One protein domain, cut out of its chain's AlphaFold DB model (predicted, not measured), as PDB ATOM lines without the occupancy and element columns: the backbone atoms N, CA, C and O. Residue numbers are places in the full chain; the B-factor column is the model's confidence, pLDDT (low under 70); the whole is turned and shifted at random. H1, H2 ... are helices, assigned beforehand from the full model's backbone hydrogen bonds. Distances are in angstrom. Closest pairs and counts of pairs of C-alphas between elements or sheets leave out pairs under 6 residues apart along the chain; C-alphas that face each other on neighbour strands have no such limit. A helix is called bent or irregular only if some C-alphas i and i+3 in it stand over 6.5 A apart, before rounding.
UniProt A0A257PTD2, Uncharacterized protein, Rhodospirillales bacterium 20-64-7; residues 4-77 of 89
ATOM      1  N   ILE A   4      55.255  82.588  24.771       85.88
ATOM      2  CA  ILE A   4      56.440  82.132  24.023       85.88
ATOM      3  C   ILE A   4      56.821  80.680  24.347       85.88
ATOM      4  O   ILE A   4      57.121  79.899  23.446       85.88
ATOM      5  N   GLN A   5      56.725  80.280  25.617       90.06
ATOM      6  CA  GLN A   5      57.046  78.918  26.054       90.06
ATOM      7  C   GLN A   5      56.035  77.898  25.520       90.06
ATOM      8  O   GLN A   5      56.408  76.791  25.141       90.06
ATOM      9  N   GLU A   6      54.757  78.271  25.470       90.75
ATOM     10  CA  GLU A   6      53.686  77.420  24.949       90.75
ATOM     11  C   GLU A   6      53.819  77.246  23.434       90.75
ATOM     12  O   GLU A   6      53.766  76.125  22.931       90.75
ATOM     13  N   ARG A   7      54.148  78.320  22.709       88.88
ATOM     14  CA  ARG A   7      54.469  78.253  21.277       88.88
ATOM     15  C   ARG A   7      55.674  77.370  20.992       88.88
ATOM     16  O   ARG A   7      55.608  76.563  20.071       88.88
ATOM     17  N   MET A   8      56.751  77.469  21.772       90.31
ATOM     18  CA  MET A   8      57.919  76.600  21.593       90.31
ATOM     19  C   MET A   8      57.602  75.129  21.889       90.31
ATOM     20  O   MET A   8      58.069  74.257  21.162       90.31
ATOM     21  N   ARG A   9      56.751  74.833  22.884       90.06
ATOM     22  CA  ARG A   9      56.259  73.464  23.134       90.06
ATOM     23  C   ARG A   9      55.437  72.931  21.963       90.06
ATOM     24  O   ARG A   9      55.641  71.791  21.556       90.06
ATOM     25  N   THR A  10      54.558  73.753  21.396       91.81
ATOM     26  CA  THR A  10      53.780  73.396  20.202       91.81
ATOM     27  C   THR A  10      54.684  73.180  18.991       91.81
ATOM     28  O   THR A  10      54.536  72.185  18.289       91.81
ATOM     29  N   LEU A  11      55.673  74.052  18.777       89.88
ATOM     30  CA  LEU A  11      56.670  73.896  17.715       89.88
ATOM     31  C   LEU A  11      57.482  72.609  17.891       89.88
ATOM     32  O   LEU A  11      57.741  71.902  16.919       89.88
ATOM     33  N   ARG A  12      57.800  72.247  19.137       91.62
ATOM     34  CA  ARG A  12      58.423  70.961  19.455       91.62
ATOM     35  C   ARG A  12      57.541  69.775  19.107       91.62
ATOM     36  O   ARG A  12      58.034  68.797  18.555       91.62
ATOM     37  N   ALA A  13      56.242  69.871  19.374       89.56
ATOM     38  CA  ALA A  13      55.289  68.827  19.010       89.56
ATOM     39  C   ALA A  13      55.198  68.609  17.487       89.56
ATOM     40  O   ALA A  13      54.962  67.485  17.056       89.56
ATOM     41  N   VAL A  14      55.432  69.649  16.677       92.50
ATOM     42  CA  VAL A  14      55.452  69.558  15.202       92.50
ATOM     43  C   VAL A  14      56.852  69.324  14.614       92.50
ATOM     44  O   VAL A  14      57.025  69.402  13.401       92.50
ATOM     45  N   GLY A  15      57.847  69.007  15.452       87.00
ATOM     46  CA  GLY A  15      59.169  68.539  15.015       87.00
ATOM     47  C   GLY A  15      60.302  69.564  15.068       87.00
ATOM     48  O   GLY A  15      61.416  69.242  14.662       87.00
ATOM     49  N   VAL A  16      60.075  70.776  15.584       88.50
ATOM     50  CA  VAL A  16      61.171  71.729  15.824       88.50
ATOM     51  C   VAL A  16      61.964  71.275  17.059       88.50
ATOM     52  O   VAL A  16      61.374  71.119  18.125       88.50
ATOM     53  N   PRO A  17      63.286  71.061  16.977       90.44
ATOM     54  CA  PRO A  17      64.052  70.387  18.028       90.44
ATOM     55  C   PRO A  17      64.397  71.306  19.217       90.44
ATOM     56  O   PRO A  17      65.565  71.472  19.551       90.44
ATOM     57  N   TYR A  18      63.393  71.900  19.870       86.88
ATOM     58  CA  TYR A  18      63.596  72.696  21.082       86.88
ATOM     59  C   TYR A  18      63.846  71.817  22.307       86.88
ATOM     60  O   TYR A  18      63.085  70.894  22.615       86.88
ATOM     61  N   THR A  19      64.884  72.160  23.055       89.19
ATOM     62  CA  THR A  19      65.224  71.548  24.340       89.19
ATOM     63  C   THR A  19      64.398  72.152  25.480       89.19
ATOM     64  O   THR A  19      63.842  73.248  25.371       89.19
ATOM     65  N   ASP A  20      64.293  71.435  26.601       88.00
ATOM     66  CA  ASP A  20      63.572  71.939  27.777       88.00
ATOM     67  C   ASP A  20      64.228  73.197  28.365       88.00
ATOM     68  O   ASP A  20      63.518  74.106  28.798       88.00
ATOM     69  N   ASP A  21      65.559  73.291  28.310       86.44
ATOM     70  CA  ASP A  21      66.309  74.455  28.785       86.44
ATOM     71  C   ASP A  21      66.022  75.703  27.944       86.44
ATOM     72  O   ASP A  21      65.843  76.795  28.488       86.44
ATOM     73  N   GLU A  22      65.911  75.558  26.624       85.06
ATOM     74  CA  GLU A  22      65.534  76.648  25.719       85.06
ATOM     75  C   GLU A  22      64.105  77.129  25.996       85.06
ATOM     76  O   GLU A  22      63.855  78.329  26.099       85.06
ATOM     77  N   ILE A  23      63.166  76.201  26.215       89.00
ATOM     78  CA  ILE A  23      61.775  76.532  26.559       89.00
ATOM     79  C   ILE A  23      61.696  77.202  27.937       89.00
ATOM     80  O   ILE A  23      60.923  78.144  28.118       89.00
ATOM     81  N   ALA A  24      62.475  76.748  28.921       89.19
ATOM     82  CA  ALA A  24      62.499  77.330  30.263       89.19
ATOM     83  C   ALA A  24      63.023  78.774  30.253       89.19
ATOM     84  O   ALA A  24      62.493  79.629  30.963       89.19
ATOM     85  N   ASN A  25      64.017  79.059  29.407       87.50
ATOM     86  CA  ASN A  25      64.672  80.362  29.338       87.50
ATOM     87  C   ASN A  25      64.102  81.310  28.275       87.50
ATOM     88  O   ASN A  25      64.427  82.496  28.290       87.50
ATOM     89  N   ALA A  26      63.185  80.836  27.430       86.12
ATOM     90  CA  ALA A  26      62.599  81.582  26.317       86.12
ATOM     91  C   ALA A  26      62.123  82.998  26.674       86.12
ATOM     92  O   ALA A  26      62.296  83.931  25.895       86.12
ATOM     93  N   LYS A  27      61.528  83.187  27.858       84.81
ATOM     94  CA  LYS A  27      61.058  84.508  28.299       84.81
ATOM     95  C   LYS A  27      62.216  85.462  28.605       84.81
ATOM     96  O   LYS A  27      62.145  86.627  28.231       84.81
ATOM     97  N   ALA A  28      63.255  84.975  29.281       84.19
ATOM     98  CA  ALA A  28      64.443  85.765  29.592       84.19
ATOM     99  C   ALA A  28      65.226  86.092  28.314       84.19
ATOM    100  O   ALA A  28      65.609  87.237  28.102       84.19
ATOM    101  N   ASP A  29      65.361  85.107  27.430       82.44
ATOM    102  CA  ASP A  29      66.022  85.243  26.135       82.44
ATOM    103  C   ASP A  29      65.300  86.254  25.230       82.44
ATOM    104  O   ASP A  29      65.937  87.123  24.641       82.44
ATOM    105  N   MET A  30      63.965  86.217  25.183       79.38
ATOM    106  CA  MET A  30      63.163  87.177  24.417       79.38
ATOM    107  C   MET A  30      63.270  88.606  24.973       79.38
ATOM    108  O   MET A  30      63.299  89.559  24.199       79.38
ATOM    109  N   LEU A  31      63.343  88.774  26.298       79.62
ATOM    110  CA  LEU A  31      63.561  90.087  26.917       79.62
ATOM    111  C   LEU A  31      64.971  90.617  26.628       79.62
ATOM    112  O   LEU A  31      65.113  91.788  26.297       79.62
ATOM    113  N   ALA A  32      65.985  89.749  26.682       80.56
ATOM    114  CA  ALA A  32      67.363  90.111  26.362       80.56
ATOM    115  C   ALA A  32      67.555  90.481  24.880       80.56
ATOM    116  O   ALA A  32      68.422  91.280  24.554       80.56
ATOM    117  N   GLN A  33      66.740  89.923  23.981       74.25
ATOM    118  CA  GLN A  33      66.722  90.310  22.565       74.25
ATOM    119  C   GLN A  33      65.954  91.611  22.305       74.25
ATOM    120  O   GLN A  33      66.279  92.333  21.365       74.25
ATOM    121  N   ALA A  34      64.914  91.890  23.092       77.56
ATOM    122  CA  ALA A  34      64.079  93.076  22.921       77.56
ATOM    123  C   ALA A  34      64.733  94.357  23.465       77.56
ATOM    124  O   ALA A  34      64.394  95.446  23.002       77.56
ATOM    125  N   ASP A  35      65.641  94.235  24.436       73.06
ATOM    126  CA  ASP A  35      66.364  95.357  25.034       73.06
ATOM    127  C   ASP A  35      67.794  95.462  24.464       73.06
ATOM    128  O   ASP A  35      68.629  94.597  24.734       73.06
ATOM    129  N   PRO A  36      68.115  96.540  23.720       67.94
ATOM    130  CA  PRO A  36      69.453  96.780  23.178       67.94
ATOM    131  C   PRO A  36      70.567  96.882  24.229       67.94
ATOM    132  O   PRO A  36      71.737  96.761  23.873       67.94
ATOM    133  N   ASN A  37      70.225  97.131  25.497       71.81
ATOM    134  CA  ASN A  37      71.173  97.260  26.605       71.81
ATOM    135  C   ASN A  37      71.177  96.039  27.541       71.81
ATOM    136  O   ASN A  37      71.876  96.064  28.557       71.81
ATOM    137  N   ALA A  38      70.396  94.993  27.253       73.38
ATOM    138  CA  ALA A  38      70.340  93.819  28.114       73.38
ATOM    139  C   ALA A  38      71.599  92.949  28.009       73.38
ATOM    140  O   ALA A  38      72.263  92.866  26.973       73.38
ATOM    141  N   ASP A  39      71.903  92.245  29.101       74.81
ATOM    142  CA  ASP A  39      72.975  91.254  29.133       74.81
ATOM    143  C   ASP A  39      72.581  90.010  28.318       74.81
ATOM    144  O   ASP A  39      71.775  89.176  28.737       74.81
ATOM    145  N   THR A  40      73.164  89.896  27.126       74.06
ATOM    146  CA  THR A  40      72.937  88.797  26.179       74.06
ATOM    147  C   THR A  40      73.953  87.660  26.322       74.06
ATOM    148  O   THR A  40      73.907  86.703  25.549       74.06
ATOM    149  N   ALA A  41      74.848  87.682  27.318       79.38
ATOM    150  CA  ALA A  41      75.905  86.674  27.452       79.38
ATOM    151  C   ALA A  41      75.355  85.242  27.607       79.38
ATOM    152  O   ALA A  41      75.849  84.299  26.984       79.38
ATOM    153  N   GLN A  42      74.295  85.070  28.404       75.44
ATOM    154  CA  GLN A  42      73.629  83.771  28.587       75.44
ATOM    155  C   GLN A  42      72.864  83.319  27.336       75.44
ATOM    156  O   GLN A  42      72.860  82.130  27.012       75.44
ATOM    157  N   LEU A  43      72.272  84.269  26.608       76.69
ATOM    158  CA  LEU A  43      71.597  84.019  25.338       76.69
ATOM    159  C   LEU A  43      72.598  83.523  24.287       76.69
ATOM    160  O   LEU A  43      72.367  82.490  23.670       76.69
ATOM    161  N   LEU A  44      73.731  84.210  24.124       78.19
ATOM    162  CA  LEU A  44      74.776  83.848  23.161       78.19
ATOM    163  C   LEU A  44      75.442  82.508  23.496       78.19
ATOM    164  O   LEU A  44      75.843  81.774  22.597       78.19
ATOM    165  N   LYS A  45      75.523  82.147  24.782       82.00
ATOM    166  CA  LYS A  45      76.013  80.829  25.203       82.00
ATOM    167  C   LYS A  45      75.073  79.696  24.778       82.00
ATOM    168  O   LYS A  45      75.556  78.641  24.374       82.00
ATOM    169  N   ARG A  46      73.754  79.898  24.880       77.62
ATOM    170  CA  ARG A  46      72.740  78.919  24.441       77.62
ATOM    171  C   ARG A  46      72.585  78.891  22.924       77.62
ATOM    172  O   ARG A  46      72.505  77.823  22.330       77.62
ATOM    173  N   TYR A  47      72.606  80.064  22.303       77.31
ATOM    174  CA  TYR A  47      72.395  80.255  20.876       77.31
ATOM    175  C   TYR A  47      73.583  81.014  20.270       77.31
ATOM    176  O   TYR A  47      73.480  82.205  19.981       77.31
ATOM    177  N   PRO A  48      74.721  80.346  20.013       74.00
ATOM    178  CA  PRO A  48      75.919  80.997  19.469       74.00
ATOM    179  C   PRO A  48      75.737  81.547  18.046       74.00
ATOM    180  O   PRO A  48      76.565  82.314  17.568       74.00
ATOM    181  N   LYS A  49      74.653  81.163  17.359       71.38
ATOM    182  CA  LYS A  49      74.248  81.706  16.053       71.38
ATOM    183  C   LYS A  49      73.173  82.797  16.159       71.38
ATOM    184  O   LYS A  49      72.666  83.235  15.130       71.38
ATOM    185  N   ALA A  50      72.775  83.196  17.370       65.75
ATOM    186  CA  ALA A  50      71.791  84.254  17.545       65.75
ATOM    187  C   ALA A  50      72.384  85.584  17.081       65.75
ATOM    188  O   ALA A  50      73.386  86.065  17.605       65.75
ATOM    189  N   VAL A  51      71.745  86.174  16.079       63.50
ATOM    190  CA  VAL A  51      72.101  87.492  15.572       63.50
ATOM    191  C   VAL A  51      71.496  88.532  16.514       63.50
ATOM    192  O   VAL A  51      70.311  88.842  16.428       63.50
ATOM    193  N   THR A  52      72.299  89.069  17.434       58.50
ATOM    194  CA  THR A  52      71.929  90.238  18.244       58.50
ATOM    195  C   THR A  52      72.235  91.500  17.441       58.50
ATOM    196  O   THR A  52      73.220  92.193  17.688       58.50
ATOM    197  N   VAL A  53      71.444  91.766  16.401       56.88
ATOM    198  CA  VAL A  53      71.510  93.060  15.716       56.88
ATOM    199  C   VAL A  53      70.714  94.041  16.574       56.88
ATOM    200  O   VAL A  53      69.508  93.833  16.725       56.88
ATOM    201  N   PRO A  54      71.334  95.089  17.155       50.97
ATOM    202  CA  PRO A  54      70.558  96.189  17.705       50.97
ATOM    203  C   PRO A  54      69.678  96.686  16.565       50.97
ATOM    204  O   PRO A  54      70.184  96.991  15.484       50.97
ATOM    205  N   GLY A  55      68.362  96.649  16.773       46.31
ATOM    206  CA  GLY A  55      67.387  97.033  15.767       46.31
ATOM    207  C   GLY A  55      67.618  98.482  15.372       46.31
ATOM    208  O   GLY A  55      67.061  99.395  15.975       46.31
ATOM    209  N   ASN A  56      68.450  98.707  14.360       47.72
ATOM    210  CA  ASN A  56      68.524  99.991  13.708       47.72
ATOM    211  C   ASN A  56      67.171 100.147  13.029       47.72
ATOM    212  O   ASN A  56      66.885  99.483  12.037       47.72
ATOM    213  N   ALA A  57      66.334 101.024  13.579       50.75
ATOM    214  CA  ALA A  57      65.052 101.444  13.017       50.75
ATOM    215  C   ALA A  57      65.203 102.184  11.666       50.75
ATOM    216  O   ALA A  57      64.382 103.026  11.306       50.75
ATOM    217  N   GLN A  58      66.262 101.899  10.906       50.19
ATOM    218  CA  GLN A  58      66.408 102.304   9.523       50.19
ATOM    219  C   GLN A  58      65.565 101.351   8.689       50.19
ATOM    220  O   GLN A  58      66.028 100.309   8.244       50.19
ATOM    221  N   GLN A  59      64.283 101.711   8.620       51.03
ATOM    222  CA  GLN A  59      63.293 101.342   7.614       51.03
ATOM    223  C   GLN A  59      63.757 100.215   6.689       51.03
ATOM    224  O   GLN A  59      64.395 100.457   5.669       51.03
ATOM    225  N   VAL A  60      63.395  98.986   7.053       53.38
ATOM    226  CA  VAL A  60      63.434  97.850   6.136       53.38
ATOM    227  C   VAL A  60      62.535  98.216   4.958       53.38
ATOM    228  O   VAL A  60      61.313  98.254   5.094       53.38
ATOM    229  N   THR A  61      63.139  98.581   3.830       63.31
ATOM    230  CA  THR A  61      62.399  98.886   2.605       63.31
ATOM    231  C   THR A  61      62.020  97.581   1.906       63.31
ATOM    232  O   THR A  61      62.686  96.557   2.070       63.31
ATOM    233  N   GLU A  62      60.944  97.590   1.115       57.09
ATOM    234  CA  GLU A  62      60.454  96.390   0.415       57.09
ATOM    235  C   GLU A  62      61.523  95.756  -0.500       57.09
ATOM    236  O   GLU A  62      61.520  94.542  -0.700       57.09
ATOM    237  N   MET A  63      62.493  96.536  -0.998       59.09
ATOM    238  CA  MET A  63      63.598  96.020  -1.816       59.09
ATOM    239  C   MET A  63      64.605  95.181  -1.020       59.09
ATOM    240  O   MET A  63      65.021  94.129  -1.508       59.09
ATOM    241  N   ASP A  64      64.946  95.569   0.210       58.00
ATOM    242  CA  ASP A  64      65.878  94.795   1.041       58.00
ATOM    243  C   ASP A  64      65.254  93.473   1.510       58.00
ATOM    244  O   ASP A  64      65.935  92.446   1.583       58.00
ATOM    245  N   ALA A  65      63.937  93.458   1.747       65.62
ATOM    246  CA  ALA A  65      63.198  92.244   2.093       65.62
ATOM    247  C   ALA A  65      63.177  91.220   0.939       65.62
ATOM    248  O   ALA A  65      63.333  90.018   1.171       65.62
ATOM    249  N   LEU A  66      63.041  91.682  -0.312       65.00
ATOM    250  CA  LEU A  66      63.096  90.817  -1.496       65.00
ATOM    251  C   LEU A  66      64.506  90.268  -1.745       65.00
ATOM    252  O   LEU A  66      64.657  89.085  -2.053       65.00
ATOM    253  N   VAL A  67      65.547  91.086  -1.564       67.31
ATOM    254  CA  VAL A  67      66.942  90.635  -1.695       67.31
ATOM    255  C   VAL A  67      67.287  89.604  -0.619       67.31
ATOM    256  O   VAL A  67      67.884  88.577  -0.937       67.31
ATOM    257  N   ALA A  68      66.852  89.810   0.627       67.88
ATOM    258  CA  ALA A  68      67.063  88.853   1.712       67.88
ATOM    259  C   ALA A  68      66.358  87.506   1.456       67.88
ATOM    260  O   ALA A  68      66.947  86.448   1.687       67.88
ATOM    261  N   TYR A  69      65.133  87.526   0.916       65.12
ATOM    262  CA  TYR A  69      64.415  86.306   0.533       65.12
ATOM    263  C   TYR A  69      65.135  85.539  -0.589       65.12
ATOM    264  O   TYR A  69      65.300  84.321  -0.507       65.12
ATOM    265  N   LEU A  70      65.643  86.245  -1.603       67.06
ATOM    266  CA  LEU A  70      66.393  85.639  -2.709       67.06
ATOM    267  C   LEU A  70      67.771  85.108  -2.270       67.06
ATOM    268  O   LEU A  70      68.179  84.034  -2.710       67.06
ATOM    269  N   GLN A  71      68.466  85.807  -1.367       65.88
ATOM    270  CA  GLN A  71      69.744  85.357  -0.799       65.88
ATOM    271  C   GLN A  71      69.573  84.099   0.069       65.88
ATOM    272  O   GLN A  71      70.373  83.173  -0.034       65.88
ATOM    273  N   MET A  72      68.498  84.010   0.862       68.94
ATOM    274  CA  MET A  72      68.180  82.811   1.645       68.94
ATOM    275  C   MET A  72      67.858  81.610   0.740       68.94
ATOM    276  O   MET A  72      68.418  80.531   0.939       68.94
ATOM    277  N   LEU A  73      67.012  81.788  -0.284       61.03
ATOM    278  CA  LEU A  73      66.681  80.713  -1.230       61.03
ATOM    279  C   LEU A  73      67.910  80.199  -1.997       61.03
ATOM    280  O   LEU A  73      68.010  78.997  -2.239       61.03
ATOM    281  N   GLY A  74      68.877  81.067  -2.312       62.66
ATOM    282  CA  GLY A  74      70.138  80.674  -2.950       62.66
ATOM    283  C   GLY A  74      71.028  79.770  -2.088       62.66
ATOM    284  O   GLY A  74      71.798  78.982  -2.627       62.66
ATOM    285  N   THR A  75      70.900  79.830  -0.760       62.56
ATOM    286  CA  THR A  75      71.672  78.981   0.172       62.56
ATOM    287  C   THR A  75      70.994  77.656   0.523       62.56
ATOM    288  O   THR A  75      71.640  76.769   1.077       62.56
ATOM    289  N   LEU A  76      69.708  77.498   0.195       56.72
ATOM    290  CA  LEU A  76      68.954  76.260   0.430       56.72
ATOM    291  C   LEU A  76      69.067  75.262  -0.733       56.72
ATOM    292  O   LEU A  76      68.723  74.093  -0.566       56.72
ATOM    293  N   VAL A  77      69.580  75.688  -1.892       53.94
ATOM    294  CA  VAL A  77      69.938  74.782  -2.990       53.94
ATOM    295  C   VAL A  77      71.363  74.283  -2.762       53.94
ATOM    296  O   VAL A  77      72.345  74.891  -3.180       53.94
TER     297      VAL A  77
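What this domain is: This is residues 4 to 77 of the 89 residues of an uncharacterized protein of Rhodospirillales bacterium 20-64-7 (UniProt A0A257PTD2). A small body of three helices, H1, H2 and H3, folds back and forth, and a long stretch leads away from it to a lone helix, H4, which sticks out with no helix touching it. Residues 56 to 77 stand free, of which 62 to 76 belong to H4. The printed part has 74 residues, with four named helices in the order H1, H2, H3, H4 and no named strand; the class is all helix. The whole is loose, with a radius of gyration of the C-alphas of 15.1 A, and its C-alphas span 37 by 33 by 20 A.

Where its parts are: H1 covers residues 4 to 13, beginning at C-alpha 4 at (56.440, 82.132, 24.023), and is 14.3 A long from first to last C-alpha. H2 follows with residues 20 to 34 and a length of 21.7 A. It is irregular: C-alphas 24 and 27 are 7.6 A apart. H3 is the short helix of residues 41 to 46, 8.9 A long, beginning at C-alpha 41 at (75.905, 86.674, 27.452). H4 covers residues 62 to 76, 21.9 A long, and ends at C-alpha 76 at (68.954, 76.260, 0.430).

How they stand to each other: H1 and H2 form a helical hairpin and run opposite ways at a steep tilt of 43 degrees. They touch, H2 with residues 23 to 27 alone, and their closest C-alphas, those of Gln 5 and Ile 23, are 5.3 A apart. H2 and H3 form a second helical hairpin, opposite ways at a steep tilt of 39 degrees. They only just touch, with 3 pairs of C-alphas within 8 A; the closest C-alphas are those of Asp 29 and Leu 43, 5.8 A apart. H1 and H3 are apart. H4 is apart from H1, H2 and H3. In H1, H3 and H4 every O i to N i+4 pair is within hydrogen-bond range; in H2 9 of 11 are.

The domain as a whole: The two C-alphas farthest apart are those of Asp 20 and Met 63, at 38.2 A. Without the residues that stand free, the body has 52 residues and spans 33 by 18 by 18 A. The printed part has no cut. The links from H1 to H2 and from H2 to H3 are short, with 6 residues each, and the link from H3 to H4, residues 47 to 61, is long. The mean pLDDT of the printed part is 74.0; residue 36 and residues 50 to 77 are under 70, and H4 has a mean of 63.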